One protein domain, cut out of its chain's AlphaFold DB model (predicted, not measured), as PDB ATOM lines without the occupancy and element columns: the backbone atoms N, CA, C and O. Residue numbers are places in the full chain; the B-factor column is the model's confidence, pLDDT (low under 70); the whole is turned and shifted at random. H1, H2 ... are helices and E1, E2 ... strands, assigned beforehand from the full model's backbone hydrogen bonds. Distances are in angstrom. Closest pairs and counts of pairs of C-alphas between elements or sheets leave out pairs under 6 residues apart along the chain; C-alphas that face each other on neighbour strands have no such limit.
ATOM      1  N   ILE A  49     103.816  23.087  26.793       95.69
ATOM      2  CA  ILE A  49     104.512  22.044  26.061       95.69
ATOM      3  C   ILE A  49     104.599  22.457  24.599       95.69
ATOM      4  O   ILE A  49     103.616  22.876  23.989       95.69
ATOM      5  N   THR A  50     105.797  22.363  24.043       96.50
ATOM      6  CA  THR A  50     106.045  22.602  22.628       96.50
ATOM      7  C   THR A  50     106.335  21.272  21.963       96.50
ATOM      8  O   THR A  50     107.241  20.552  22.385       96.50
ATOM      9  N   ILE A  51     105.581  20.963  20.915       96.19
ATOM     10  CA  ILE A  51     105.596  19.674  20.232       96.19
ATOM     11  C   ILE A  51     105.707  19.836  18.720       96.19
ATOM     12  O   ILE A  51     105.358  20.869  18.145       96.19
ATOM     13  N   THR A  52     106.167  18.777  18.069       95.81
ATOM     14  CA  THR A  52     106.110  18.579  16.617       95.81
ATOM     15  C   THR A  52     105.538  17.199  16.332       95.81
ATOM     16  O   THR A  52     105.653  16.301  17.161       95.81
ATOM     17  N   ARG A  53     104.919  17.002  15.165       94.25
ATOM     18  CA  ARG A  53     104.534  15.655  14.721       94.25
ATOM     19  C   ARG A  53     105.790  14.798  14.542       94.25
ATOM     20  O   ARG A  53     106.749  15.256  13.915       94.25
ATOM     21  N   ALA A  54     105.788  13.592  15.093       89.38
ATOM     22  CA  ALA A  54     106.853  12.617  14.888       89.38
ATOM     23  C   ALA A  54     106.583  11.823  13.600       89.38
ATOM     24  O   ALA A  54     105.440  11.488  13.317       89.38
ATOM     25  N   GLY A  55     107.615  11.560  12.792       86.56
ATOM     26  CA  GLY A  55     107.468  10.772  11.563       86.56
ATOM     27  C   GLY A  55     106.429  11.338  10.584       86.56
ATOM     28  O   GLY A  55     106.507  12.502  10.188       86.56
ATOM     29  N   ASP A  56     105.470  10.501  10.182       84.88
ATOM     30  CA  ASP A  56     104.314  10.887   9.357       84.88
ATOM     31  C   ASP A  56     103.173  11.538  10.171       84.88
ATOM     32  O   ASP A  56     102.186  12.020   9.605       84.88
ATOM     33  N   GLY A  57     103.347  11.619  11.490       88.94
ATOM     34  CA  GLY A  57     102.440  12.221  12.452       88.94
ATOM     35  C   GLY A  57     101.419  11.267  13.049       88.94
ATOM     36  O   GLY A  57     100.571  11.751  13.797       88.94
ATOM     37  N   TRP A  58     101.475   9.967  12.757       91.25
ATOM     38  CA  TRP A  58     100.502   8.989  13.236       91.25
ATOM     39  C   TRP A  58     101.163   7.866  14.022       91.25
ATOM     40  O   TRP A  58     102.212   7.347  13.652       91.25
ATOM     41  N   ILE A  59     100.487   7.431  15.079       87.38
ATOM     42  CA  ILE A  59     100.774   6.138  15.684       87.38
ATOM     43  C   ILE A  59     100.008   5.102  14.855       87.38
ATOM     44  O   ILE A  59      98.784   5.029  14.902       87.38
ATOM     45  N   GLY A  60     100.723   4.331  14.034       84.38
ATOM     46  CA  GLY A  60     100.114   3.320  13.166       84.38
ATOM     47  C   GLY A  60      99.509   3.900  11.880       84.38
ATOM     48  O   GLY A  60     100.228   4.454  11.056       84.38
ATOM     49  N   THR A  61      98.202   3.722  11.654       83.00
ATOM     50  CA  THR A  61      97.496   4.263  10.474       83.00
ATOM     51  C   THR A  61      96.305   5.112  10.892       83.00
ATOM     52  O   THR A  61      95.739   4.917  11.961       83.00
ATOM     53  N   HIS A  62      95.860   5.992  10.000       91.69
ATOM     54  CA  HIS A  62      94.638   6.776  10.160       91.69
ATOM     55  C   HIS A  62      93.522   6.271   9.244       91.69
ATOM     56  O   HIS A  62      93.768   5.623   8.227       91.69
ATOM     57  N   GLY A  63      92.285   6.599   9.604       92.62
ATOM     58  CA  GLY A  63      91.121   6.466   8.741       92.62
ATOM     59  C   GLY A  63      90.755   7.819   8.151       92.62
ATOM     60  O   GLY A  63      90.874   8.836   8.829       92.62
ATOM     61  N   THR A  64      90.276   7.832   6.912       95.81
ATOM     62  CA  THR A  64      89.721   9.030   6.273       95.81
ATOM     63  C   THR A  64      88.233   8.830   6.048       95.81
ATOM     64  O   THR A  64      87.826   7.805   5.506       95.81
ATOM     65  N   GLY A  65      87.424   9.814   6.426       96.31
ATOM     66  CA  GLY A  65      85.977   9.749   6.275       96.31
ATOM     67  C   GLY A  65      85.321  11.122   6.266       96.31
ATOM     68  O   GLY A  65      85.947  12.139   5.954       96.31
ATOM     69  N   ALA A  66      84.035  11.144   6.584       97.69
ATOM     70  CA  ALA A  66      83.256  12.358   6.764       97.69
ATOM     71  C   ALA A  66      82.702  12.402   8.187       97.69
ATOM     72  O   ALA A  66      82.377  11.367   8.757       97.69
ATOM     73  N   ILE A  67      82.588  13.598   8.744       97.19
ATOM     74  CA  ILE A  67      81.897  13.855  10.009       97.19
ATOM     75  C   ILE A  67      80.870  14.973   9.796       97.19
ATOM     76  O   ILE A  67      80.839  15.573   8.719       97.19
ATOM     77  N   THR A  68      80.040  15.287  10.794       95.44
ATOM     78  CA  THR A  68      79.042  16.367  10.691       95.44
ATOM     79  C   THR A  68      79.654  17.655  10.127       95.44
ATOM     80  O   THR A  68      80.470  18.305  10.773       95.44
ATOM     81  N   GLY A  69      79.246  18.031   8.911       95.12
ATOM     82  CA  GLY A  69      79.672  19.266   8.244       95.12
ATOM     83  C   GLY A  69      81.040  19.230   7.550       95.12
ATOM     84  O   GLY A  69      81.379  20.206   6.882       95.12
ATOM     85  N   TYR A  70      81.804  18.135   7.638       95.81
ATOM     86  CA  TYR A  70      83.168  18.056   7.097       95.81
ATOM     87  C   TYR A  70      83.430  16.739   6.353       95.81
ATOM     88  O   TYR A  70      83.014  15.664   6.775       95.81
ATOM     89  N   SER A  71      84.180  16.798   5.250       96.50
ATOM     90  CA  SER A  71      84.570  15.631   4.441       96.50
ATOM     91  C   SER A  71      86.085  15.522   4.309       96.50
ATOM     92  O   SER A  71      86.763  16.546   4.262       96.50
ATOM     93  N   GLY A  72      86.613  14.304   4.160       94.69
ATOM     94  CA  GLY A  72      88.059  14.080   4.060       94.69
ATOM     95  C   GLY A  72      88.774  14.268   5.399       94.69
ATOM     96  O   GLY A  72      89.945  14.638   5.432       94.69
ATOM     97  N   VAL A  73      88.055  14.052   6.503       95.69
ATOM     98  CA  VAL A  73      88.593  14.162   7.857       95.69
ATOM     99  C   VAL A  73      89.402  12.916   8.173       95.69
ATOM    100  O   VAL A  73      88.925  11.799   7.975       95.69
ATOM    101  N   ASN A  74      90.613  13.121   8.687       95.25
ATOM    102  CA  ASN A  74      91.450  12.040   9.184       95.25
ATOM    103  C   ASN A  74      91.201  11.832  10.678       95.25
ATOM    104  O   ASN A  74      91.229  12.791  11.449       95.25
ATOM    105  N   ALA A  75      90.995  10.582  11.074       95.19
ATOM    106  CA  ALA A  75      90.811  10.162  12.455       95.19
ATOM    107  C   ALA A  75      91.846   9.092  12.815       95.19
ATOM    108  O   ALA A  75      92.219   8.278  11.969       95.19
ATOM    109  N   GLY A  76      92.306   9.101  14.062       93.81
ATOM    110  CA  GLY A  76      93.325   8.194  14.584       93.81
ATOM    111  C   GLY A  76      94.157   8.864  15.674       93.81
ATOM    112  O   GLY A  76      93.896  10.007  16.048       93.81
ATOM    113  N   GLN A  77      95.167   8.150  16.165       93.31
ATOM    114  CA  GLN A  77      96.081   8.646  17.189       93.31
ATOM    115  C   GLN A  77      97.280   9.340  16.535       93.31
ATOM    116  O   GLN A  77      97.988   8.750  15.718       93.31
ATOM    117  N   PHE A  78      97.530  10.590  16.907       94.00
ATOM    118  CA  PHE A  78      98.689  11.340  16.435       94.00
ATOM    119  C   PHE A  78      99.924  11.024  17.273       94.00
ATOM    120  O   PHE A  78      99.830  10.927  18.497       94.00
ATOM    121  N   GLU A  79     101.080  10.930  16.617       94.19
ATOM    122  CA  GLU A  79     102.381  10.804  17.277       94.19
ATOM    123  C   GLU A  79     103.064  12.171  17.363       94.19
ATOM    124  O   GLU A  79     103.289  12.847  16.350       94.19
ATOM    125  N   PHE A  80     103.422  12.584  18.577       96.38
ATOM    126  CA  PHE A  80     104.101  13.849  18.823       96.38
ATOM    127  C   PHE A  80     105.436  13.644  19.517       96.38
ATOM    128  O   PHE A  80     105.565  12.835  20.430       96.38
ATOM    129  N   LYS A  81     106.416  14.448  19.111       97.06
ATOM    130  CA  LYS A  81     107.707  14.596  19.770       97.06
ATOM    131  C   LYS A  81     107.732  15.888  20.576       97.06
ATOM    132  O   LYS A  81     107.399  16.955  20.058       97.06
ATOM    133  N   VAL A  82     108.206  15.806  21.814       97.25
ATOM    134  CA  VAL A  82     108.396  16.960  22.697       97.25
ATOM    135  C   VAL A  82     109.672  17.704  22.331       97.25
ATOM    136  O   VAL A  82     110.773  17.153  22.353       97.25
ATOM    137  N   ASN A  83     109.533  18.988  22.015       97.31
ATOM    138  CA  ASN A  83     110.644  19.895  21.739       97.31
ATOM    139  C   ASN A  83     111.071  20.669  22.991       97.31
ATOM    140  O   ASN A  83     112.258  20.923  23.172       97.31
ATOM    141  N   SER A  84     110.116  21.048  23.840       96.75
ATOM    142  CA  SER A  84     110.366  21.671  25.143       96.75
ATOM    143  C   SER A  84     109.137  21.533  26.036       96.75
ATOM    144  O   SER A  84     108.017  21.517  25.531       96.75
ATOM    145  N   SER A  85     109.328  21.509  27.350       94.94
ATOM    146  CA  SER A  85     108.245  21.429  28.331       94.94
ATOM    147  C   SER A  85     108.616  22.226  29.581       94.94
ATOM    148  O   SER A  85     109.791  22.256  29.950       94.94
ATOM    149  N   THR A  86     107.641  22.882  30.214       94.00
ATOM    150  CA  THR A  86     107.814  23.460  31.561       94.00
ATOM    151  C   THR A  86     107.352  22.521  32.670       94.00
ATOM    152  O   THR A  86     107.754  22.714  33.815       94.00
ATOM    153  N   ASN A  87     106.548  21.503  32.340       88.94
ATOM    154  CA  ASN A  87     106.134  20.475  33.290       88.94
ATOM    155  C   ASN A  87     107.213  19.390  33.427       88.94
ATOM    156  O   ASN A  87     108.055  19.206  32.548       88.94
ATOM    157  N   SER A  88     107.130  18.620  34.510       88.88
ATOM    158  CA  SER A  88     107.984  17.454  34.758       88.88
ATOM    159  C   SER A  88     107.445  16.142  34.176       88.88
ATOM    160  O   SER A  88     108.065  15.103  34.385       88.88
ATOM    161  N   LEU A  89     106.287  16.161  33.506       88.38
ATOM    162  CA  LEU A  89     105.643  14.960  32.962       88.38
ATOM    163  C   LEU A  89     106.347  14.464  31.699       88.38
ATOM    164  O   LEU A  89     106.451  13.260  31.493       88.38
ATOM    165  N   TRP A  90     106.848  15.393  30.881       91.56
ATOM    166  CA  TRP A  90     107.565  15.079  29.652       91.56
ATOM    167  C   TRP A  90     108.916  15.778  29.574       91.56
ATOM    168  O   TRP A  90     109.039  16.985  29.791       91.56
ATOM    169  N   ASN A  91     109.921  15.018  29.160       93.69
ATOM    170  CA  ASN A  91     111.252  15.497  28.843       93.69
ATOM    171  C   ASN A  91     111.384  15.853  27.360       93.69
ATOM    172  O   ASN A  91     110.596  15.470  26.497       93.69
ATOM    173  N   THR A  92     112.440  16.601  27.039       95.50
ATOM    174  CA  THR A  92     112.770  16.906  25.644       95.50
ATOM    175  C   THR A  92     113.142  15.626  24.894       95.50
ATOM    176  O   THR A  92     114.003  14.873  25.340       95.50
ATOM    177  N   ASN A  93     112.575  15.458  23.699       94.31
ATOM    178  CA  ASN A  93     112.619  14.268  22.846       94.31
ATOM    179  C   ASN A  93     111.726  13.096  23.264       94.31
ATOM    180  O   ASN A  93     111.746  12.095  22.546       94.31
ATOM    181  N   ASP A  94     110.926  13.219  24.324       94.62
ATOM    182  CA  ASP A  94     109.889  12.224  24.596       94.62
ATOM    183  C   ASP A  94     108.899  12.165  23.427       94.62
ATOM    184  O   ASP A  94     108.664  13.162  22.733       94.62
ATOM    185  N   ILE A  95     108.341  10.978  23.206       93.69
ATOM    186  CA  ILE A  95     107.317  10.725  22.198       93.69
ATOM    187  C   ILE A  95     106.049  10.302  22.925       93.69
ATOM    188  O   ILE A  95     106.103   9.473  23.833       93.69
ATOM    189  N   PHE A  96     104.914  10.875  22.538       93.69
ATOM    190  CA  PHE A  96     103.621  10.518  23.106       93.69
ATOM    191  C   PHE A  96     102.515  10.538  22.051       93.69
ATOM    192  O   PHE A  96     102.632  11.174  21.001       93.69
ATOM    193  N   GLY A  97     101.431   9.833  22.364       93.38
ATOM    194  CA  GLY A  97     100.227   9.785  21.551       93.38
ATOM    195  C   GLY A  97      99.155  10.759  22.025       93.38
ATOM    196  O   GLY A  97      98.983  10.970  23.229       93.38
ATOM    197  N   ALA A  98      98.403  11.332  21.091       95.75
ATOM    198  CA  ALA A  98      97.245  12.151  21.424       95.75
ATOM    199  C   ALA A  98      96.119  12.021  20.397       95.75
ATOM    200  O   ALA A  98      96.356  11.764  19.218       95.75
ATOM    201  N   PHE A  99      94.893  12.249  20.857       95.81
ATOM    202  CA  PHE A  99      93.703  12.363  20.021       95.81
ATOM    203  C   PHE A  99      93.264  13.818  19.925       95.81
ATOM    204  O   PHE A  99      93.472  14.611  20.843       95.81
ATOM    205  N   CYS A 100      92.621  14.170  18.824       95.69
ATOM    206  CA  CYS A 100      92.010  15.479  18.667       95.69
ATOM    207  C   CYS A 100      90.686  15.541  19.432       95.69
ATOM    208  O   CYS A 100      89.902  14.600  19.382       95.69
ATOM    209  N   ILE A 101      90.397  16.658  20.096       94.56
ATOM    210  CA  ILE A 101      89.154  16.838  20.881       94.56
ATOM    211  C   ILE A 101      88.215  17.905  20.325       94.56
ATOM    212  O   ILE A 101      87.122  18.107  20.836       94.56
ATOM    213  N   ASP A 102      88.619  18.574  19.255       90.75
ATOM    214  CA  ASP A 102      87.800  19.544  18.541       90.75
ATOM    215  C   ASP A 102      87.685  19.117  17.080       90.75
ATOM    216  O   ASP A 102      88.663  18.643  16.508       90.75
ATOM    217  N   ILE A 103      86.510  19.278  16.480       92.75
ATOM    218  CA  ILE A 103      86.234  18.933  15.081       92.75
ATOM    219  C   ILE A 103      86.258  20.150  14.148       92.75
ATOM    220  O   ILE A 103      86.238  19.988  12.932       92.75
ATOM    221  N   VAL A 104      86.286  21.365  14.703       91.94
ATOM    222  CA  VAL A 104      86.210  22.618  13.944       91.94
ATOM    223  C   VAL A 104      87.594  23.064  13.478       91.94
ATOM    224  O   VAL A 104      87.761  23.495  12.335       91.94
ATOM    225  N   ASN A 105      88.603  22.963  14.345       92.31
ATOM    226  CA  ASN A 105      89.961  23.383  14.016       92.31
ATOM    227  C   ASN A 105      90.791  22.244  13.413       92.31
ATOM    228  O   ASN A 105      90.691  21.085  13.799       92.31
ATOM    229  N   THR A 106      91.681  22.596  12.483       91.50
ATOM    230  CA  THR A 106      92.647  21.659  11.895       91.50
ATOM    231  C   THR A 106      93.963  21.691  12.664       91.50
ATOM    232  O   THR A 106      94.483  22.764  12.982       91.50
ATOM    233  N   LEU A 107      94.546  20.518  12.918       92.00
ATOM    234  CA  LEU A 107      95.885  20.416  13.490       92.00
ATOM    235  C   LEU A 107      96.915  21.046  12.544       92.00
ATOM    236  O   LEU A 107      97.126  20.571  11.425       92.00
ATOM    237  N   LYS A 108      97.601  22.090  13.004       91.56
ATOM    238  CA  LYS A 108      98.589  22.804  12.186       91.56
ATOM    239  C   LYS A 108      99.888  22.000  12.031       91.56
ATOM    240  O   LYS A 108     100.210  21.177  12.888       91.56
ATOM    241  N   PRO A 109     100.632  22.176  10.927       90.06
ATOM    242  CA  PRO A 109     101.961  21.594  10.791       90.06
ATOM    243  C   PRO A 109     103.004  22.412  11.568       90.06
ATOM    244  O   PRO A 109     102.784  23.576  11.897       90.06
ATOM    245  N   GLY A 110     104.182  21.822  11.783       89.88
ATOM    246  CA  GLY A 110     105.332  22.510  12.372       89.88
ATOM    247  C   GLY A 110     105.381  22.459  13.899       89.88
ATOM    248  O   GLY A 110     104.851  21.540  14.519       89.88
ATOM    249  N   LEU A 111     106.102  23.420  14.479       92.75
ATOM    250  CA  LEU A 111     106.313  23.549  15.920       92.75
ATOM    251  C   LEU A 111     105.093  24.221  16.558       92.75
ATOM    252  O   LEU A 111     104.760  25.352  16.206       92.75
ATOM    253  N   LEU A 112     104.445  23.531  17.492       93.56
ATOM    254  CA  LEU A 112     103.226  23.995  18.146       93.56
ATOM    255  C   LEU A 112     103.443  24.099  19.649       93.56
ATOM    256  O   LEU A 112     103.875  23.132  20.270       93.56
ATOM    257  N   THR A 113     103.099  25.241  20.236       94.56
ATOM    258  CA  THR A 113     103.099  25.426  21.690       94.56
ATOM    259  C   THR A 113     101.670  25.375  22.212       94.56
ATOM    260  O   THR A 113     100.790  26.098  21.744       94.56
ATOM    261  N   TYR A 114     101.464  24.516  23.200       95.06
ATOM    262  CA  TYR A 114     100.201  24.288  23.874       95.06
ATOM    263  C   TYR A 114     100.321  24.657  25.346       95.06
ATOM    264  O   TYR A 114     101.377  24.491  25.958       95.06
ATOM    265  N   THR A 115      99.211  25.117  25.913       94.62
ATOM    266  CA  THR A 115      99.036  25.129  27.363       94.62
ATOM    267  C   THR A 115      98.604  23.735  27.791       94.62
ATOM    268  O   THR A 115      97.633  23.199  27.262       94.62
ATOM    269  N   LEU A 116      99.323  23.147  28.732       92.88
ATOM    270  CA  LEU A 116      98.997  21.862  29.315       92.88
ATOM    271  C   LEU A 116      98.118  22.060  30.550       92.88
ATOM    272  O   LEU A 116      98.458  22.827  31.451       92.88
ATOM    273  N   GLN A 117      97.007  21.333  30.606       91.50
ATOM    274  CA  GLN A 117      96.103  21.320  31.749       91.50
ATOM    275  C   GLN A 117      95.687  19.878  32.055       91.50
ATOM    276  O   GLN A 117      95.542  19.086  31.121       91.50
ATOM    277  N   PRO A 118      95.455  19.511  33.328       90.69
ATOM    278  CA  PRO A 118      94.678  18.317  33.633       90.69
ATOM    279  C   PRO A 118      93.358  18.363  32.858       90.69
ATOM    280  O   PRO A 118      92.715  19.410  32.780       90.69
ATOM    281  N   ALA A 119      92.961  17.248  32.245       88.12
ATOM    282  CA  ALA A 119      91.753  17.221  31.423       88.12
ATOM    283  C   ALA A 119      90.485  17.501  32.250       88.12
ATOM    284  O   ALA A 119      89.574  18.164  31.763       88.12
ATOM    285  N   ASN A 120      90.469  17.069  33.516       82.94
ATOM    286  CA  ASN A 120      89.448  17.455  34.487       82.94
ATOM    287  C   ASN A 120      89.581  18.953  34.808       82.94
ATOM    288  O   ASN A 120      90.527  19.364  35.480       82.94
ATOM    289  N   GLY A 121      88.641  19.766  34.338       70.00
ATOM    290  CA  GLY A 121      88.645  21.217  34.512       70.00
ATOM    291  C   GLY A 121      89.250  22.006  33.355       70.00
ATOM    292  O   GLY A 121      89.334  23.230  33.466       70.00
ATOM    293  N   SER A 122      89.651  21.350  32.261       78.94
ATOM    294  CA  SER A 122      90.133  22.048  31.067       78.94
ATOM    295  C   SER A 122      89.002  22.813  30.375       78.94
ATOM    296  O   SER A 122      87.862  22.363  30.315       78.94
ATOM    297  N   THR A 123      89.311  23.951  29.755       77.62
ATOM    298  CA  THR A 123      88.331  24.704  28.949       77.62
ATOM    299  C   THR A 123      87.903  23.982  27.669       77.62
ATOM    300  O   THR A 123      86.924  24.375  27.043       77.62
ATOM    301  N   THR A 124      88.660  22.973  27.240       80.12
ATOM    302  CA  THR A 124      88.426  22.216  25.999       80.12
ATOM    303  C   THR A 124      87.691  20.898  26.218       80.12
ATOM    304  O   THR A 124      87.230  20.308  25.246       80.12
ATOM    305  N   ILE A 125      87.579  20.430  27.464       81.44
ATOM    306  CA  ILE A 125      86.835  19.221  27.821       81.44
ATOM    307  C   ILE A 125      85.849  19.626  28.915       81.44
ATOM    308  O   ILE A 125      86.285  19.923  30.026       81.44
ATOM    309  N   PRO A 126      84.540  19.690  28.622       75.06
ATOM    310  CA  PRO A 126      83.561  20.086  29.622       75.06
ATOM    311  C   PRO A 126      83.592  19.122  30.815       75.06
ATOM    312  O   PRO A 126      83.694  17.904  30.649       75.06
ATOM    313  N   ASN A 127      83.496  19.679  32.023       66.50
ATOM    314  CA  ASN A 127      83.387  18.881  33.242       66.50
ATOM    315  C   ASN A 127      82.053  18.120  33.270       66.50
ATOM    316  O   ASN A 127      81.028  18.717  32.950       66.50
ATOM    317  N   ASP A 128      82.138  16.838  33.658       74.44
ATOM    318  CA  ASP A 128      81.098  15.870  34.065       74.44
ATOM    319  C   ASP A 128      79.708  16.093  33.432       74.44
ATOM    320  O   ASP A 128      78.982  16.985  33.879       74.44
ATOM    321  N   PRO A 129      79.319  15.330  32.379       89.06
ATOM    322  CA  PRO A 129      79.495  13.866  32.264       89.06
ATOM    323  C   PRO A 129      80.394  13.344  31.117       89.06
ATOM    324  O   PRO A 129      80.735  12.160  31.075       89.06
ATOM    325  N   ALA A 130      80.795  14.188  30.162       91.50
ATOM    326  CA  ALA A 130      81.567  13.743  28.992       91.50
ATOM    327  C   ALA A 130      82.949  13.184  29.379       91.50
ATOM    328  O   ALA A 130      83.389  12.158  28.859       91.50
ATOM    329  N   PHE A 131      83.625  13.820  30.340       93.00
ATOM    330  CA  PHE A 131      84.946  13.378  30.778       93.00
ATOM    331  C   PHE A 131      84.917  11.995  31.449       93.00
ATOM    332  O   PHE A 131      85.777  11.165  31.152       93.00
ATOM    333  N   ALA A 132      83.913  11.704  32.279       93.94
ATOM    334  CA  ALA A 132      83.708  10.381  32.873       93.94
ATOM    335  C   ALA A 132      83.585   9.280  31.806       93.94
ATOM    336  O   ALA A 132      84.257   8.250  31.867       93.94
ATOM    337  N   ARG A 133      82.811   9.542  30.755       95.06
ATOM    338  CA  ARG A 133      82.631   8.620  29.627       95.06
ATOM    339  C   ARG A 133      83.916   8.401  28.828       95.06
ATOM    340  O   ARG A 133      84.227   7.269  28.471       95.06
ATOM    341  N   ILE A 134      84.708   9.456  28.612       95.50
ATOM    342  CA  ILE A 134      86.040   9.341  27.998       95.50
ATOM    343  C   ILE A 134      86.954   8.462  28.855       95.50
ATOM    344  O   ILE A 134      87.580   7.548  28.327       95.50
ATOM    345  N   ASN A 135      87.004   8.680  30.174       95.19
ATOM    346  CA  ASN A 135      87.800   7.839  31.074       95.19
ATOM    347  C   ASN A 135      87.407   6.359  30.925       95.19
ATOM    348  O   ASN A 135      88.281   5.500  30.807       95.19
ATOM    349  N   TRP A 136      86.103   6.068  30.870       96.19
ATOM    350  CA  TRP A 136      85.601   4.703  30.727       96.19
ATOM    351  C   TRP A 136      85.986   4.079  29.380       96.19
ATOM    352  O   TRP A 136      86.445   2.934  29.340       96.19
ATOM    353  N   LEU A 137      85.874   4.831  28.277       95.94
ATOM    354  CA  LEU A 137      86.292   4.367  26.949       95.94
ATOM    355  C   LEU A 137      87.770   3.962  26.938       95.94
ATOM    356  O   LEU A 137      88.121   2.908  26.411       95.94
ATOM    357  N   PHE A 138      88.640   4.757  27.559       94.50
ATOM    358  CA  PHE A 138      90.065   4.442  27.629       94.50
ATOM    359  C   PHE A 138      90.362   3.249  28.544       94.50
ATOM    360  O   PHE A 138      91.175   2.395  28.190       94.50
ATOM    361  N   ASP A 139      89.690   3.118  29.685       94.19
ATOM    362  CA  ASP A 139      89.913   1.981  30.589       94.19
ATOM    363  C   ASP A 139      89.575   0.629  29.960       94.19
ATOM    364  O   ASP A 139      90.217  -0.378  30.294       94.19
ATOM    365  N   ASN A 140      88.611   0.619  29.038       94.06
ATOM    366  CA  ASN A 140      88.129  -0.583  28.365       94.06
ATOM    367  C   ASN A 140      88.782  -0.815  26.997       94.06
ATOM    368  O   ASN A 140      88.995  -1.966  26.608       94.06
ATOM    369  N   TYR A 141      89.126   0.253  26.270       92.25
ATOM    370  CA  TYR A 141      89.534   0.147  24.869       92.25
ATOM    371  C   TYR A 141      90.897   0.763  24.542       92.25
ATOM    372  O   TYR A 141      91.433   0.413  23.492       92.25
ATOM    373  N   ALA A 142      91.533   1.544  25.433       83.50
ATOM    374  CA  ALA A 142      92.866   2.114  25.163       83.50
ATOM    375  C   ALA A 142      93.953   1.037  24.945       83.50
ATOM    376  O   ALA A 142      94.922   1.219  24.209       83.50
ATOM    377  N   GLY A 143      93.794  -0.124  25.594       72.62
ATOM    378  CA  GLY A 143      94.672  -1.284  25.395       72.62
ATOM    379  C   GLY A 143      94.446  -2.006  24.061       72.62
ATOM    380  O   GLY A 143      95.331  -2.719  23.594       72.62
ATOM    381  N   ASN A 144      93.280  -1.803  23.440       60.62
ATOM    382  CA  ASN A 144      92.935  -2.336  22.123       60.62
ATOM    383  C   ASN A 144      93.263  -1.333  20.999       60.62
ATOM    384  O   ASN A 144      93.574  -1.770  19.894       60.62
ATOM    385  N   GLY A 145      93.224  -0.025  21.267       55.25
ATOM    386  CA  GLY A 145      93.721   1.070  20.424       55.25
ATOM    387  C   GLY A 145      94.185   2.218  21.322       55.25
ATOM    388  O   GLY A 145      93.462   2.590  22.225       55.25
ATOM    389  N   GLY A 146      95.393   2.735  21.128       52.53
ATOM    390  CA  GLY A 146      96.071   3.686  22.017       52.53
ATOM    391  C   GLY A 146      97.552   3.348  22.229       52.53
ATOM    392  O   GLY A 146      98.332   4.198  22.658       52.53
ATOM    393  N   GLY A 147      97.944   2.112  21.897       53.06
ATOM    394  CA  GLY A 147      99.325   1.613  21.905       53.06
ATOM    395  C   GLY A 147      99.892   1.284  20.516       53.06
ATOM    396  O   GLY A 147     100.929   0.631  20.429       53.06
ATOM    397  N   GLY A 148      99.200   1.668  19.434       54.06
ATOM    398  CA  GLY A 148      99.682   1.545  18.051       54.06
ATOM    399  C   GLY A 148      99.697   0.148  17.420       54.06
ATOM    400  O   GLY A 148     100.259  -0.019  16.339       54.06
ATOM    401  N   SER A 149      99.102  -0.867  18.053       56.50
ATOM    402  CA  SER A 149      99.134  -2.256  17.560       56.50
ATOM    403  C   SER A 149      97.935  -2.658  16.689       56.50
ATOM    404  O   SER A 149      98.057  -3.594  15.897       56.50
ATOM    405  N   ASN A 150      96.793  -1.966  16.784       68.00
ATOM    406  CA  ASN A 150      95.620  -2.218  15.942       68.00
ATOM    407  C   ASN A 150      94.999  -0.904  15.466       68.00
ATOM    408  O   ASN A 150      94.192  -0.272  16.141       68.00
ATOM    409  N   THR A 151      95.379  -0.501  14.265       71.12
ATOM    410  CA  THR A 151      95.140   0.848  13.762       71.12
ATOM    411  C   THR A 151      93.664   1.173  13.522       71.12
ATOM    412  O   THR A 151      93.260   2.325  13.635       71.12
ATOM    413  N   GLY A 152      92.816   0.167  13.273       84.50
ATOM    414  CA  GLY A 152      91.363   0.357  13.200       84.50
ATOM    415  C   GLY A 152      90.740   0.774  14.537       84.50
ATOM    416  O   GLY A 152      89.724   1.469  14.550       84.50
ATOM    417  N   ASN A 153      91.369   0.401  15.654       91.38
ATOM    418  CA  ASN A 153      90.892   0.724  16.992       91.38
ATOM    419  C   ASN A 153      91.235   2.163  17.395       91.38
ATOM    420  O   ASN A 153      90.431   2.788  18.077       91.38
ATOM    421  N   ASP A 154      92.352   2.728  16.924       92.25
ATOM    422  CA  ASP A 154      92.683   4.142  17.163       92.25
ATOM    423  C   ASP A 154      91.691   5.066  16.449       92.25
ATOM    424  O   ASP A 154      91.219   6.053  17.012       92.25
ATOM    425  N   VAL A 155      91.316   4.710  15.215       94.94
ATOM    426  CA  VAL A 155      90.256   5.405  14.472       94.94
ATOM    427  C   VAL A 155      88.929   5.284  15.219       94.94
ATOM    428  O   VAL A 155      88.251   6.287  15.417       94.94
ATOM    429  N   ALA A 156      88.566   4.078  15.669       95.75
ATOM    430  CA  ALA A 156      87.330   3.863  16.415       95.75
ATOM    431  C   ALA A 156      87.294   4.666  17.729       95.75
ATOM    432  O   ALA A 156      86.271   5.271  18.047       95.75
ATOM    433  N   LEU A 157      88.417   4.735  18.453       95.75
ATOM    434  CA  LEU A 157      88.521   5.480  19.706       95.75
ATOM    435  C   LEU A 157      88.386   6.981  19.457       95.75
ATOM    436  O   LEU A 157      87.630   7.646  20.159       95.75
ATOM    437  N   GLN A 158      89.044   7.504  18.418       96.25
ATOM    438  CA  GLN A 158      88.917   8.906  18.021       96.25
ATOM    439  C   GLN A 158      87.462   9.279  17.695       96.25
ATOM    440  O   GLN A 158      87.005  10.345  18.107       96.25
ATOM    441  N   LEU A 159      86.736   8.411  16.978       97.38
ATOM    442  CA  LEU A 159      85.324   8.634  16.652       97.38
ATOM    443  C   LEU A 159      84.440   8.612  17.904       97.38
ATOM    444  O   LEU A 159      83.600   9.492  18.055       97.38
ATOM    445  N   ALA A 160      84.652   7.656  18.812       97.12
ATOM    446  CA  ALA A 160      83.897   7.571  20.060       97.12
ATOM    447  C   ALA A 160      84.161   8.775  20.986       97.12
ATOM    448  O   ALA A 160      83.241   9.288  21.615       97.12
ATOM    449  N   VAL A 161      85.403   9.270  21.039       96.19
ATOM    450  CA  VAL A 161      85.745  10.487  21.791       96.19
ATOM    451  C   VAL A 161      85.046  11.713  21.204       96.19
ATOM    452  O   VAL A 161      84.512  12.518  21.962       96.19
ATOM    453  N   TRP A 162      85.020  11.867  19.876       97.00
ATOM    454  CA  TRP A 162      84.295  12.977  19.251       97.00
ATOM    455  C   TRP A 162      82.794  12.904  19.489       97.00
ATOM    456  O   TRP A 162      82.217  13.926  19.836       97.00
ATOM    457  N   GLU A 163      82.191  11.723  19.373       97.12
ATOM    458  CA  GLU A 163      80.783  11.513  19.715       97.12
ATOM    459  C   GLU A 163      80.489  11.998  21.138       97.12
ATOM    460  O   GLU A 163      79.667  12.883  21.333       97.12
ATOM    461  N   VAL A 164      81.236  11.516  22.135       95.50
ATOM    462  CA  VAL A 164      81.016  11.887  23.543       95.50
ATOM    463  C   VAL A 164      81.210  13.385  23.807       95.50
ATOM    464  O   VAL A 164      80.566  13.940  24.698       95.50
ATOM    465  N   LEU A 165      82.110  14.049  23.075       94.12
ATOM    466  CA  LEU A 165      82.386  15.478  23.245       94.12
ATOM    467  C   LEU A 165      81.378  16.387  22.536       94.12
ATOM    468  O   LEU A 165      81.182  17.519  22.976       94.12
ATOM    469  N   GLN A 166      80.804  15.929  21.426       93.44
ATOM    470  CA  GLN A 166      79.942  16.735  20.560       93.44
ATOM    471  C   GLN A 166      78.458  16.417  20.741       93.44
ATOM    472  O   GLN A 166      77.608  17.242  20.402       93.44
ATOM    473  N   GLU A 167      78.142  15.246  21.286       91.81
ATOM    474  CA  GLU A 167      76.779  14.832  21.558       91.81
ATOM    475  C   GLU A 167      76.320  15.288  22.948       91.81
ATOM    476  O   GLU A 167      77.076  15.327  23.920       91.81
ATOM    477  N   THR A 168      75.045  15.660  23.040       79.25
ATOM    478  CA  THR A 168      74.445  16.192  24.275       79.25
ATOM    479  C   THR A 168      73.403  15.257  24.877       79.25
ATOM    480  O   THR A 168      72.971  15.475  26.011       79.25
ATOM    481  N   THR A 169      73.006  14.210  24.149       82.50
ATOM    482  CA  THR A 169      71.939  13.288  24.548       82.50
ATOM    483  C   THR A 169      72.271  11.843  24.203       82.50
ATOM    484  O   THR A 169      72.744  11.572  23.110       82.50
ATOM    485  N   ASN A 170      71.937  10.923  25.109       84.56
ATOM    486  CA  ASN A 170      72.028   9.480  24.876       84.56
ATOM    487  C   ASN A 170      70.772   8.964  24.131       84.56
ATOM    488  O   ASN A 170      69.699   9.571  24.271       84.56
ATOM    489  N   PRO A 171      70.840   7.814  23.427       92.69
ATOM    490  CA  PRO A 171      72.026   6.968  23.230       92.69
ATOM    491  C   PRO A 171      73.045   7.597  22.274       92.69
ATOM    492  O   PRO A 171      72.665   8.367  21.395       92.69
ATOM    493  N   PHE A 172      74.319   7.252  22.445       95.75
ATOM    494  CA  PHE A 172      75.390   7.690  21.550       95.75
ATOM    495  C   PHE A 172      75.400   6.857  20.268       95.75
ATOM    496  O   PHE A 172      75.410   5.623  20.312       95.75
ATOM    497  N   ALA A 173      75.449   7.515  19.112       96.19
ATOM    498  CA  ALA A 173      75.433   6.837  17.827       96.19
ATOM    499  C   ALA A 173      76.032   7.698  16.714       96.19
ATOM    500  O   ALA A 173      75.559   8.776  16.402       96.19
ATOM    501  N   LEU A 174      76.977   7.137  15.958       97.31
ATOM    502  CA  LEU A 174      77.622   7.849  14.846       97.31
ATOM    503  C   LEU A 174      76.728   8.016  13.598       97.31
ATOM    504  O   LEU A 174      77.228   8.336  12.513       97.31
ATOM    505  N   THR A 175      75.443   7.672  13.670       96.38
ATOM    506  CA  THR A 175      74.492   7.665  12.540       96.38
ATOM    507  C   THR A 175      73.530   8.840  12.524       96.38
ATOM    508  O   THR A 175      72.968   9.136  11.470       96.38
ATOM    509  N   ASP A 176      73.349   9.493  13.659       93.31
ATOM    510  CA  ASP A 176      72.317  10.480  13.935       93.31
ATOM    511  C   ASP A 176      72.754  11.365  15.109       93.31
ATOM    512  O   ASP A 176      73.809  11.148  15.679       93.31
ATOM    513  N   GLY A 177      71.980  12.405  15.426       93.06
ATOM    514  CA  GLY A 177      72.340  13.361  16.476       93.06
ATOM    515  C   GLY A 177      73.121  14.579  15.974       93.06
ATOM    516  O   GLY A 177      73.018  14.983  14.810       93.06
ATOM    517  N   ASN A 178      73.843  15.218  16.890       93.56
ATOM    518  CA  ASN A 178      74.668  16.400  16.643       93.56
ATOM    519  C   ASN A 178      76.013  16.017  16.015       93.56
ATOM    520  O   ASN A 178      76.540  16.750  15.167       93.56
ATOM    521  N   PHE A 179      76.549  14.850  16.376       96.12
ATOM    522  CA  PHE A 179      77.733  14.281  15.751       96.12
ATOM    523  C   PHE A 179      77.376  13.043  14.940       96.12
ATOM    524  O   PHE A 179      76.679  12.147  15.371       96.12
ATOM    525  N   THR A 180      77.860  13.003  13.708       97.25
ATOM    526  CA  THR A 180      77.725  11.859  12.819       97.25
ATOM    527  C   THR A 180      79.079  11.616  12.190       97.25
ATOM    528  O   THR A 180      79.835  12.561  11.945       97.25
ATOM    529  N   ALA A 181      79.389  10.357  11.912       97.62
ATOM    530  CA  ALA A 181      80.599   9.979  11.202       97.62
ATOM    531  C   ALA A 181      80.258   8.945  10.139       97.62
ATOM    532  O   ALA A 181      79.550   7.983  10.411       97.62
ATOM    533  N   ASP A 182      80.784   9.103   8.932       96.56
ATOM    534  CA  ASP A 182      80.560   8.202   7.811       96.56
ATOM    535  C   ASP A 182      81.869   7.889   7.077       96.56
ATOM    536  O   ASP A 182      82.879   8.574   7.229       96.56
ATOM    537  N   SER A 183      81.865   6.834   6.263       94.56
ATOM    538  CA  SER A 183      82.988   6.450   5.401       94.56
ATOM    539  C   SER A 183      84.291   6.053   6.122       94.56
ATOM    540  O   SER A 183      85.307   5.868   5.466       94.56
ATOM    541  N   PHE A 184      84.268   5.799   7.436       95.44
ATOM    542  CA  PHE A 184      85.412   5.262   8.204       95.44
ATOM    543  C   PHE A 184      85.510   3.719   8.207       95.44
ATOM    544  O   PHE A 184      86.210   3.125   9.029       95.44
ATOM    545  N   GLY A 185      84.799   3.037   7.302       92.56
ATOM    546  CA  GLY A 185      84.828   1.577   7.176       92.56
ATOM    547  C   GLY A 185      84.473   0.844   8.478       92.56
ATOM    548  O   GLY A 185      83.562   1.243   9.201       92.56
ATOM    549  N   GLY A 186      85.206  -0.233   8.785       94.25
ATOM    550  CA  GLY A 186      84.973  -1.051   9.982       94.25
ATOM    551  C   GLY A 186      85.176  -0.308  11.307       94.25
ATOM    552  O   GLY A 186      84.531  -0.658  12.292       94.25
ATOM    553  N   ALA A 187      85.994   0.750  11.331       94.69
ATOM    554  CA  ALA A 187      86.246   1.527  12.545       94.69
ATOM    555  C   ALA A 187      84.977   2.214  13.072       94.69
ATOM    556  O   ALA A 187      84.778   2.274  14.282       94.69
ATOM    557  N   ARG A 188      84.074   2.655  12.182       96.31
ATOM    558  CA  ARG A 188      82.763   3.202  12.577       96.31
ATOM    559  C   ARG A 188      81.912   2.153  13.298       96.31
ATOM    560  O   ARG A 188      81.312   2.450  14.325       96.31
ATOM    561  N   THR A 189      81.872   0.925  12.779       96.25
ATOM    562  CA  THR A 189      81.140  -0.190  13.403       96.25
ATOM    563  C   THR A 189      81.716  -0.528  14.777       96.25
ATOM    564  O   THR A 189      80.964  -0.729  15.730       96.25
ATOM    565  N   THR A 190      83.044  -0.550  14.897       95.69
ATOM    566  CA  THR A 190      83.729  -0.765  16.177       95.69
ATOM    567  C   THR A 190      83.413   0.350  17.173       95.69
ATOM    568  O   THR A 190      83.032   0.056  18.301       95.69
ATOM    569  N   ALA A 191      83.473   1.616  16.753       96.81
ATOM    570  CA  ALA A 191      83.137   2.754  17.605       96.81
ATOM    571  C   ALA A 191      81.682   2.699  18.101       96.81
ATOM    572  O   ALA A 191      81.457   2.805  19.300       96.81
ATOM    573  N   ASN A 192      80.706   2.430  17.224       97.56
ATOM    574  CA  ASN A 192      79.303   2.245  17.629       97.56
ATOM    575  C   ASN A 192      79.122   1.089  18.626       97.56
ATOM    576  O   ASN A 192      78.272   1.163  19.505       97.56
ATOM    577  N   THR A 193      79.931   0.029  18.520       97.00
ATOM    578  CA  THR A 193      79.907  -1.077  19.493       97.00
ATOM    579  C   THR A 193      80.374  -0.612  20.874       97.00
ATOM    580  O   THR A 193      79.787  -0.985  21.884       97.00
ATOM    581  N   TRP A 194      81.423   0.210  20.931       97.25
ATOM    582  CA  TRP A 194      81.953   0.756  22.184       97.25
ATOM    583  C   TRP A 194      81.034   1.807  22.804       97.25
ATOM    584  O   TRP A 194      80.895   1.844  24.021       97.25
ATOM    585  N   LEU A 195      80.387   2.627  21.974       97.19
ATOM    586  CA  LEU A 195      79.392   3.610  22.399       97.19
ATOM    587  C   LEU A 195      78.131   2.938  22.960       97.19
ATOM    588  O   LEU A 195      77.665   3.326  24.023       97.19
ATOM    589  N   ALA A 196      77.650   1.862  22.331       97.06
ATOM    590  CA  ALA A 196      76.553   1.068  22.886       97.06
ATOM    591  C   ALA A 196      76.918   0.454  24.251       97.06
ATOM    592  O   ALA A 196      76.124   0.502  25.185       97.06
ATOM    593  N   ALA A 197      78.141  -0.067  24.398       96.94
ATOM    594  CA  ALA A 197      78.618  -0.586  25.681       96.94
ATOM    595  C   ALA A 197      78.761   0.517  26.750       96.94
ATOM    596  O   ALA A 197      78.520   0.263  27.928       96.94
ATOM    597  N   LEU A 198      79.130   1.736  26.345       96.25
ATOM    598  CA  LEU A 198      79.174   2.907  27.218       96.25
ATOM    599  C   LEU A 198      77.769   3.294  27.712       96.25
ATOM    600  O   LEU A 198      77.611   3.578  28.898       96.25
ATOM    601  N   ASP A 199      76.764   3.275  26.831       95.44
ATOM    602  CA  ASP A 199      75.361   3.519  27.198       95.44
ATOM    603  C   ASP A 199      74.834   2.454  28.170       95.44
ATOM    604  O   ASP A 199      74.163   2.780  29.148       95.44
ATOM    605  N   GLU A 200      75.165   1.180  27.938       96.44
ATOM    606  CA  GLU A 200      74.784   0.068  28.820       96.44
ATOM    607  C   GLU A 200      75.459   0.130  30.197       96.44
ATOM    608  O   GLU A 200      74.890  -0.337  31.185       96.44
ATOM    609  N   ALA A 201      76.671   0.687  30.271       95.31
ATOM    610  CA  ALA A 201      77.443   0.763  31.505       95.31
ATOM    611  C   ALA A 201      76.894   1.778  32.521       95.31
ATOM    612  O   ALA A 201      77.288   1.697  33.683       95.31
ATOM    613  N   ASP A 202      76.024   2.708  32.099       90.88
ATOM    614  CA  ASP A 202      75.458   3.779  32.939       90.88
ATOM    615  C   ASP A 202      76.544   4.481  33.778       90.88
ATOM    616  O   ASP A 202      76.520   4.515  35.011       90.88
ATOM    617  N   VAL A 203      77.586   4.956  33.084       93.50
ATOM    618  CA  VAL A 203      78.785   5.518  33.715       93.50
ATOM    619  C   VAL A 203      78.414   6.735  34.555       93.50
ATOM    620  O   VAL A 203      77.941   7.739  34.023       93.50
ATOM    621  N   ALA A 204      78.689   6.653  35.857       92.75
ATOM    622  CA  ALA A 204      78.483   7.756  36.785       92.75
ATOM    623  C   ALA A 204      79.255   9.010  36.344       92.75
ATOM    624  O   ALA A 204      80.411   8.923  35.922       92.75
ATOM    625  N   ASP A 205      78.634  10.181  36.489       90.75
ATOM    626  CA  ASP A 205      79.194  11.461  36.039       90.75
ATOM    627  C   ASP A 205      80.547  11.797  36.692       90.75
ATOM    628  O   ASP A 205      81.339  12.538  36.117       90.75
ATOM    629  N   ASP A 206      80.839  11.238  37.868       90.12
ATOM    630  CA  ASP A 206      82.086  11.424  38.612       90.12
ATOM    631  C   ASP A 206      83.124  10.313  38.375       90.12
ATOM    632  O   ASP A 206      84.189  10.329  38.999       90.12
ATOM    633  N   TYR A 207      82.866   9.370  37.462       93.19
ATOM    634  CA  TYR A 207      83.805   8.293  37.151       93.19
ATOM    635  C   TYR A 207      85.165   8.852  36.712       93.19
ATOM    636  O   TYR A 207      85.262   9.790  35.912       93.19
ATOM    637  N   ARG A 208      86.240   8.257  37.236       92.38
ATOM    638  CA  ARG A 208      87.631   8.567  36.892       92.38
ATOM    639  C   ARG A 208      88.372   7.263  36.645       92.38
ATOM    640  O   ARG A 208      88.159   6.292  37.361       92.38
ATOM    641  N   SER A 209      89.240   7.265  35.638       92.25
ATOM    642  CA  SER A 209      90.072   6.111  35.310       92.25
ATOM    643  C   SER A 209      91.011   5.787  36.469       92.25
ATOM    644  O   SER A 209      91.639   6.691  37.025       92.25
ATOM    645  N   ASP A 210      91.163   4.506  36.793       89.31
ATOM    646  CA  ASP A 210      92.181   4.038  37.745       89.31
ATOM    647  C   ASP A 210      93.541   3.793  37.068       89.31
ATOM    648  O   ASP A 210      94.555   3.636  37.745       89.31
ATOM    649  N   LYS A 211      93.583   3.796  35.730       89.56
ATOM    650  CA  LYS A 211      94.762   3.440  34.923       89.56
ATOM    651  C   LYS A 211      95.464   4.645  34.309       89.56
ATOM    652  O   LYS A 211      96.663   4.583  34.048       89.56
ATOM    653  N   TRP A 212      94.732   5.725  34.050       92.38
ATOM    654  CA  TRP A 212      95.186   6.821  33.203       92.38
ATOM    655  C   TRP A 212      94.998   8.179  33.873       92.38
ATOM    656  O   TRP A 212      93.945   8.466  34.443       92.38
ATOM    657  N   ASP A 213      96.006   9.039  33.738       92.19
ATOM    658  CA  ASP A 213      95.873  10.477  33.953       92.19
ATOM    659  C   ASP A 213      95.780  11.183  32.607       92.19
ATOM    660  O   ASP A 213      96.650  11.036  31.748       92.19
ATOM    661  N   PHE A 214      94.719  11.967  32.433       94.38
ATOM    662  CA  PHE A 214      94.438  12.673  31.190       94.38
ATOM    663  C   PHE A 214      94.872  14.128  31.264       94.38
ATOM    664  O   PHE A 214      94.579  14.842  32.228       94.38
ATOM    665  N   TYR A 215      95.470  14.591  30.175       94.44
ATOM    666  CA  TYR A 215      95.880  15.971  30.003       94.44
ATOM    667  C   TYR A 215      95.317  16.524  28.707       94.44
ATOM    668  O   TYR A 215      95.370  15.887  27.653       94.44
ATOM    669  N   SER A 216      94.792  17.742  28.786       94.94
ATOM    670  CA  SER A 216      94.402  18.494  27.612       94.94
ATOM    671  C   SER A 216      95.495  19.474  27.221       94.94
ATOM    672  O   SER A 216      96.047  20.199  28.051       94.94
ATOM    673  N   LEU A 217      95.796  19.493  25.930       95.38
ATOM    674  CA  LEU A 217      96.681  20.462  25.317       95.38
ATOM    675  C   LEU A 217      95.794  21.509  24.647       95.38
ATOM    676  O   LEU A 217      95.209  21.278  23.583       95.38
ATOM    677  N   VAL A 218      95.709  22.671  25.287       94.19
ATOM    678  CA  VAL A 218      94.927  23.817  24.826       94.19
ATOM    679  C   VAL A 218      95.788  24.658  23.874       94.19
ATOM    680  O   VAL A 218      96.850  25.149  24.276       94.19
ATOM    681  N   PRO A 219      95.391  24.790  22.599       92.69
ATOM    682  CA  PRO A 219      96.197  25.451  21.583       92.69
ATOM    683  C   PRO A 219      96.248  26.957  21.831       92.69
ATOM    684  O   PRO A 219      95.233  27.589  22.118       92.69
ATOM    685  N   GLY A 220      97.429  27.549  21.649       86.12
ATOM    686  CA  GLY A 220      97.523  28.990  21.425       86.12
ATOM    687  C   GLY A 220      96.938  29.385  20.063       86.12
ATOM    688  O   GLY A 220      96.728  28.547  19.180       86.12
ATOM    689  N   THR A 221      96.700  30.679  19.869       82.69
ATOM    690  CA  THR A 221      96.374  31.244  18.554       82.69
ATOM    691  C   THR A 221      97.646  31.523  17.759       82.69
ATOM    692  O   THR A 221      98.649  31.953  18.328       82.69
ATOM    693  N   ASP A 222      97.612  31.325  16.441       77.75
ATOM    694  CA  ASP A 222      98.697  31.771  15.563       77.75
ATOM    695  C   ASP A 222      98.688  33.300  15.351       77.75
ATOM    696  O   ASP A 222      97.882  34.033  15.929       77.75
ATOM    697  N   ALA A 223      99.587  33.793  14.493       73.44
ATOM    698  CA  ALA A 223      99.675  35.214  14.146       73.44
ATOM    699  C   ALA A 223      98.402  35.764  13.470       73.44
ATOM    700  O   ALA A 223      98.199  36.976  13.437       73.44
ATOM    701  N   GLN A 224      97.558  34.886  12.927       76.06
ATOM    702  CA  GLN A 224      96.282  35.205  12.294       76.06
ATOM    703  C   GLN A 224      95.104  35.078  13.274       76.06
ATOM    704  O   GLN A 224      93.961  35.308  12.883       76.06
ATOM    705  N   GLY A 225      95.362  34.738  14.542       82.25
ATOM    706  CA  GLY A 225      94.333  34.570  15.563       82.25
ATOM    707  C   GLY A 225      93.576  33.241  15.473       82.25
ATOM    708  O   GLY A 225      92.581  33.069  16.171       82.25
ATOM    709  N   VAL A 226      94.020  32.299  14.635       83.88
ATOM    710  CA  VAL A 226      93.364  31.000  14.455       83.88
ATOM    711  C   VAL A 226      94.063  29.972  15.351       83.88
ATOM    712  O   VAL A 226      95.286  29.810  15.248       83.88
ATOM    713  N   PRO A 227      93.358  29.257  16.238       90.12
ATOM    714  CA  PRO A 227      93.977  28.212  17.046       90.12
ATOM    715  C   PRO A 227      94.321  26.969  16.207       90.12
ATOM    716  O   PRO A 227      93.778  26.745  15.125       90.12
ATOM    717  N   SER A 228      95.283  26.172  16.677       93.31
ATOM    718  CA  SER A 228      95.426  24.777  16.224       93.31
ATOM    719  C   SER A 228      94.292  23.927  16.813       93.31
ATOM    720  O   SER A 228      93.515  24.406  17.633       93.31
ATOM    721  N   GLN A 229      94.191  22.660  16.430       93.56
ATOM    722  CA  GLN A 229      93.266  21.715  17.058       93.56
ATOM    723  C   GLN A 229      93.710  21.398  18.495       93.56
ATOM    724  O   GLN A 229      94.910  21.234  18.754       93.56
ATOM    725  N   GLY A 230      92.751  21.334  19.421       95.50
ATOM    726  CA  GLY A 230      92.993  20.877  20.790       95.50
ATOM    727  C   GLY A 230      93.254  19.378  20.835       95.50
ATOM    728  O   GLY A 230      92.692  18.626  20.032       95.50
ATOM    729  N   LEU A 231      94.098  18.950  21.775       96.44
ATOM    730  CA  LEU A 231      94.491  17.548  21.906       96.44
ATOM    731  C   LEU A 231      94.191  17.006  23.308       96.44
ATOM    732  O   LEU A 231      94.228  17.739  24.298       96.44
ATOM    733  N   LEU A 232      93.928  15.706  23.374       96.31
ATOM    734  CA  LEU A 232      93.850  14.901  24.585       96.31
ATOM    735  C   LEU A 232      94.972  13.872  24.548       96.31
ATOM    736  O   LEU A 232      95.054  13.063  23.624       96.31
ATOM    737  N   THR A 233      95.820  13.901  25.566       95.38
ATOM    738  CA  THR A 233      96.837  12.881  25.811       95.38
ATOM    739  C   THR A 233      96.604  12.243  27.175       95.38
ATOM    740  O   THR A 233      95.830  12.747  27.993       95.38
ATOM    741  N   TRP A 234      97.255  11.115  27.410       93.62
ATOM    742  CA  TRP A 234      97.147  10.361  28.642       93.62
ATOM    743  C   TRP A 234      98.494   9.748  28.992       93.62
ATOM    744  O   TRP A 234      99.317   9.458  28.122       93.62
ATOM    745  N   ILE A 235      98.702   9.539  30.281       90.88
ATOM    746  CA  ILE A 235      99.840   8.797  30.815       90.88
ATOM    747  C   ILE A 235      99.313   7.695  31.720       90.88
ATOM    748  O   ILE A 235      98.260   7.841  32.342       90.88
ATOM    749  N   HIS A 236     100.034   6.580  31.781       88.31
ATOM    750  CA  HIS A 236      99.714   5.534  32.742       88.31
ATOM    751  C   HIS A 236      99.937   6.088  34.147       88.31
ATOM    752  O   HIS A 236     101.012   6.622  34.433       88.31
ATOM    753  N   LYS A 237      98.942   5.937  35.019       87.44
ATOM    754  CA  LYS A 237      99.119   6.167  36.449       87.44
ATOM    755  C   LYS A 237     100.216   5.233  36.910       87.44
ATOM    756  O   LYS A 237     100.132   4.024  36.699       87.44
TER     757      LYS A 237
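What this domain is: This is residues 49 to 237 of the 279 residues of the protein "PEP-CTERM sorting domain-containing protein" of Nitrosomonas sp. H1_AOB3 (UniProt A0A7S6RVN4). A closed barrel of six strands, E1, E4, E5, E8, E7 and E6 round the ring, has the helical hairpin H1 and H2 packed on one side of it, and H3 crosses the far side of these two helices. A small hairpin of strands, E2 and E3, packs on H2. The printed part has 189 residues, with named elements in the order E1 E2 E3 E4 E5 E6 H1 H2 H3 E7 E8; the class is mixed, helices and strands, and both sheets are antiparallel. The whole is compact and rounded, with a radius of gyration of the C-alphas of 15.5 A and spans of 41 by 35 by 33 A.

How they stand to each other: E1, residues 49 to 58, bends by 104 degrees at residue 55; its antiparallel neighbour is E4, residues 78 to 85, with N 52 and O 81 3.0 A apart. Between them in the chain, E2, residues 63 to 67, and E3, residues 70 to 75, form a hairpin, with N 65 and O 73 at 2.9 A. E4 forms a hairpin with E5, residues 95 to 100, with N 80 and O 96 at 2.9 A. E5 pairs over residues 98 to 100 with E8, residues 231 to 236, with N 99 and O 232 at 2.9 A. E6, residues 112 to 118, pairs with E1, N 51 and O 112 at 2.8 A, and with E7, residues 212 to 219, N 117 and O 216 at 3.0 A. The hairpin E7 and E8 has N 215 and O 233 at 2.9 A. H1, residues 130 to 141, touches H2, residues 151 to 166, at a shallow tilt of 16 degrees, opposite ways; the closest C-alphas, of Ala 130 and Val 164, are 5.8 A apart. Both are on the barrel; H2 lies outside it at a height over the sheet of 8.6 A. H3, residues 186 to 200, is not on the barrel; it touches H2 at a steep tilt of 49 degrees, the same way, the closest C-alphas being those of Ala 156 and Ala 191, 4.5 A. In H1, H2 and H3 every O i to N i+4 pair is within hydrogen-bond range.

Where its parts are: E1 begins at C-alpha 49, (104.512, 22.044, 26.061). H2 is 23.0 A long, E7 22.0 A and H3 21.4 A. E8 ends at C-alpha 236, (99.714, 5.534, 32.742).

The domain as a whole: The two C-alphas farthest apart, of Glu 200 and Ala 223, are 45.5 A apart. The printed part has no cut. The links E5 to E6, E6 to H1, H2 to H3, H3 to E7 and E7 to E8 are long. The mean pLDDT of the printed part is 90.6; residue 127 and residues 144 to 150 are under 70.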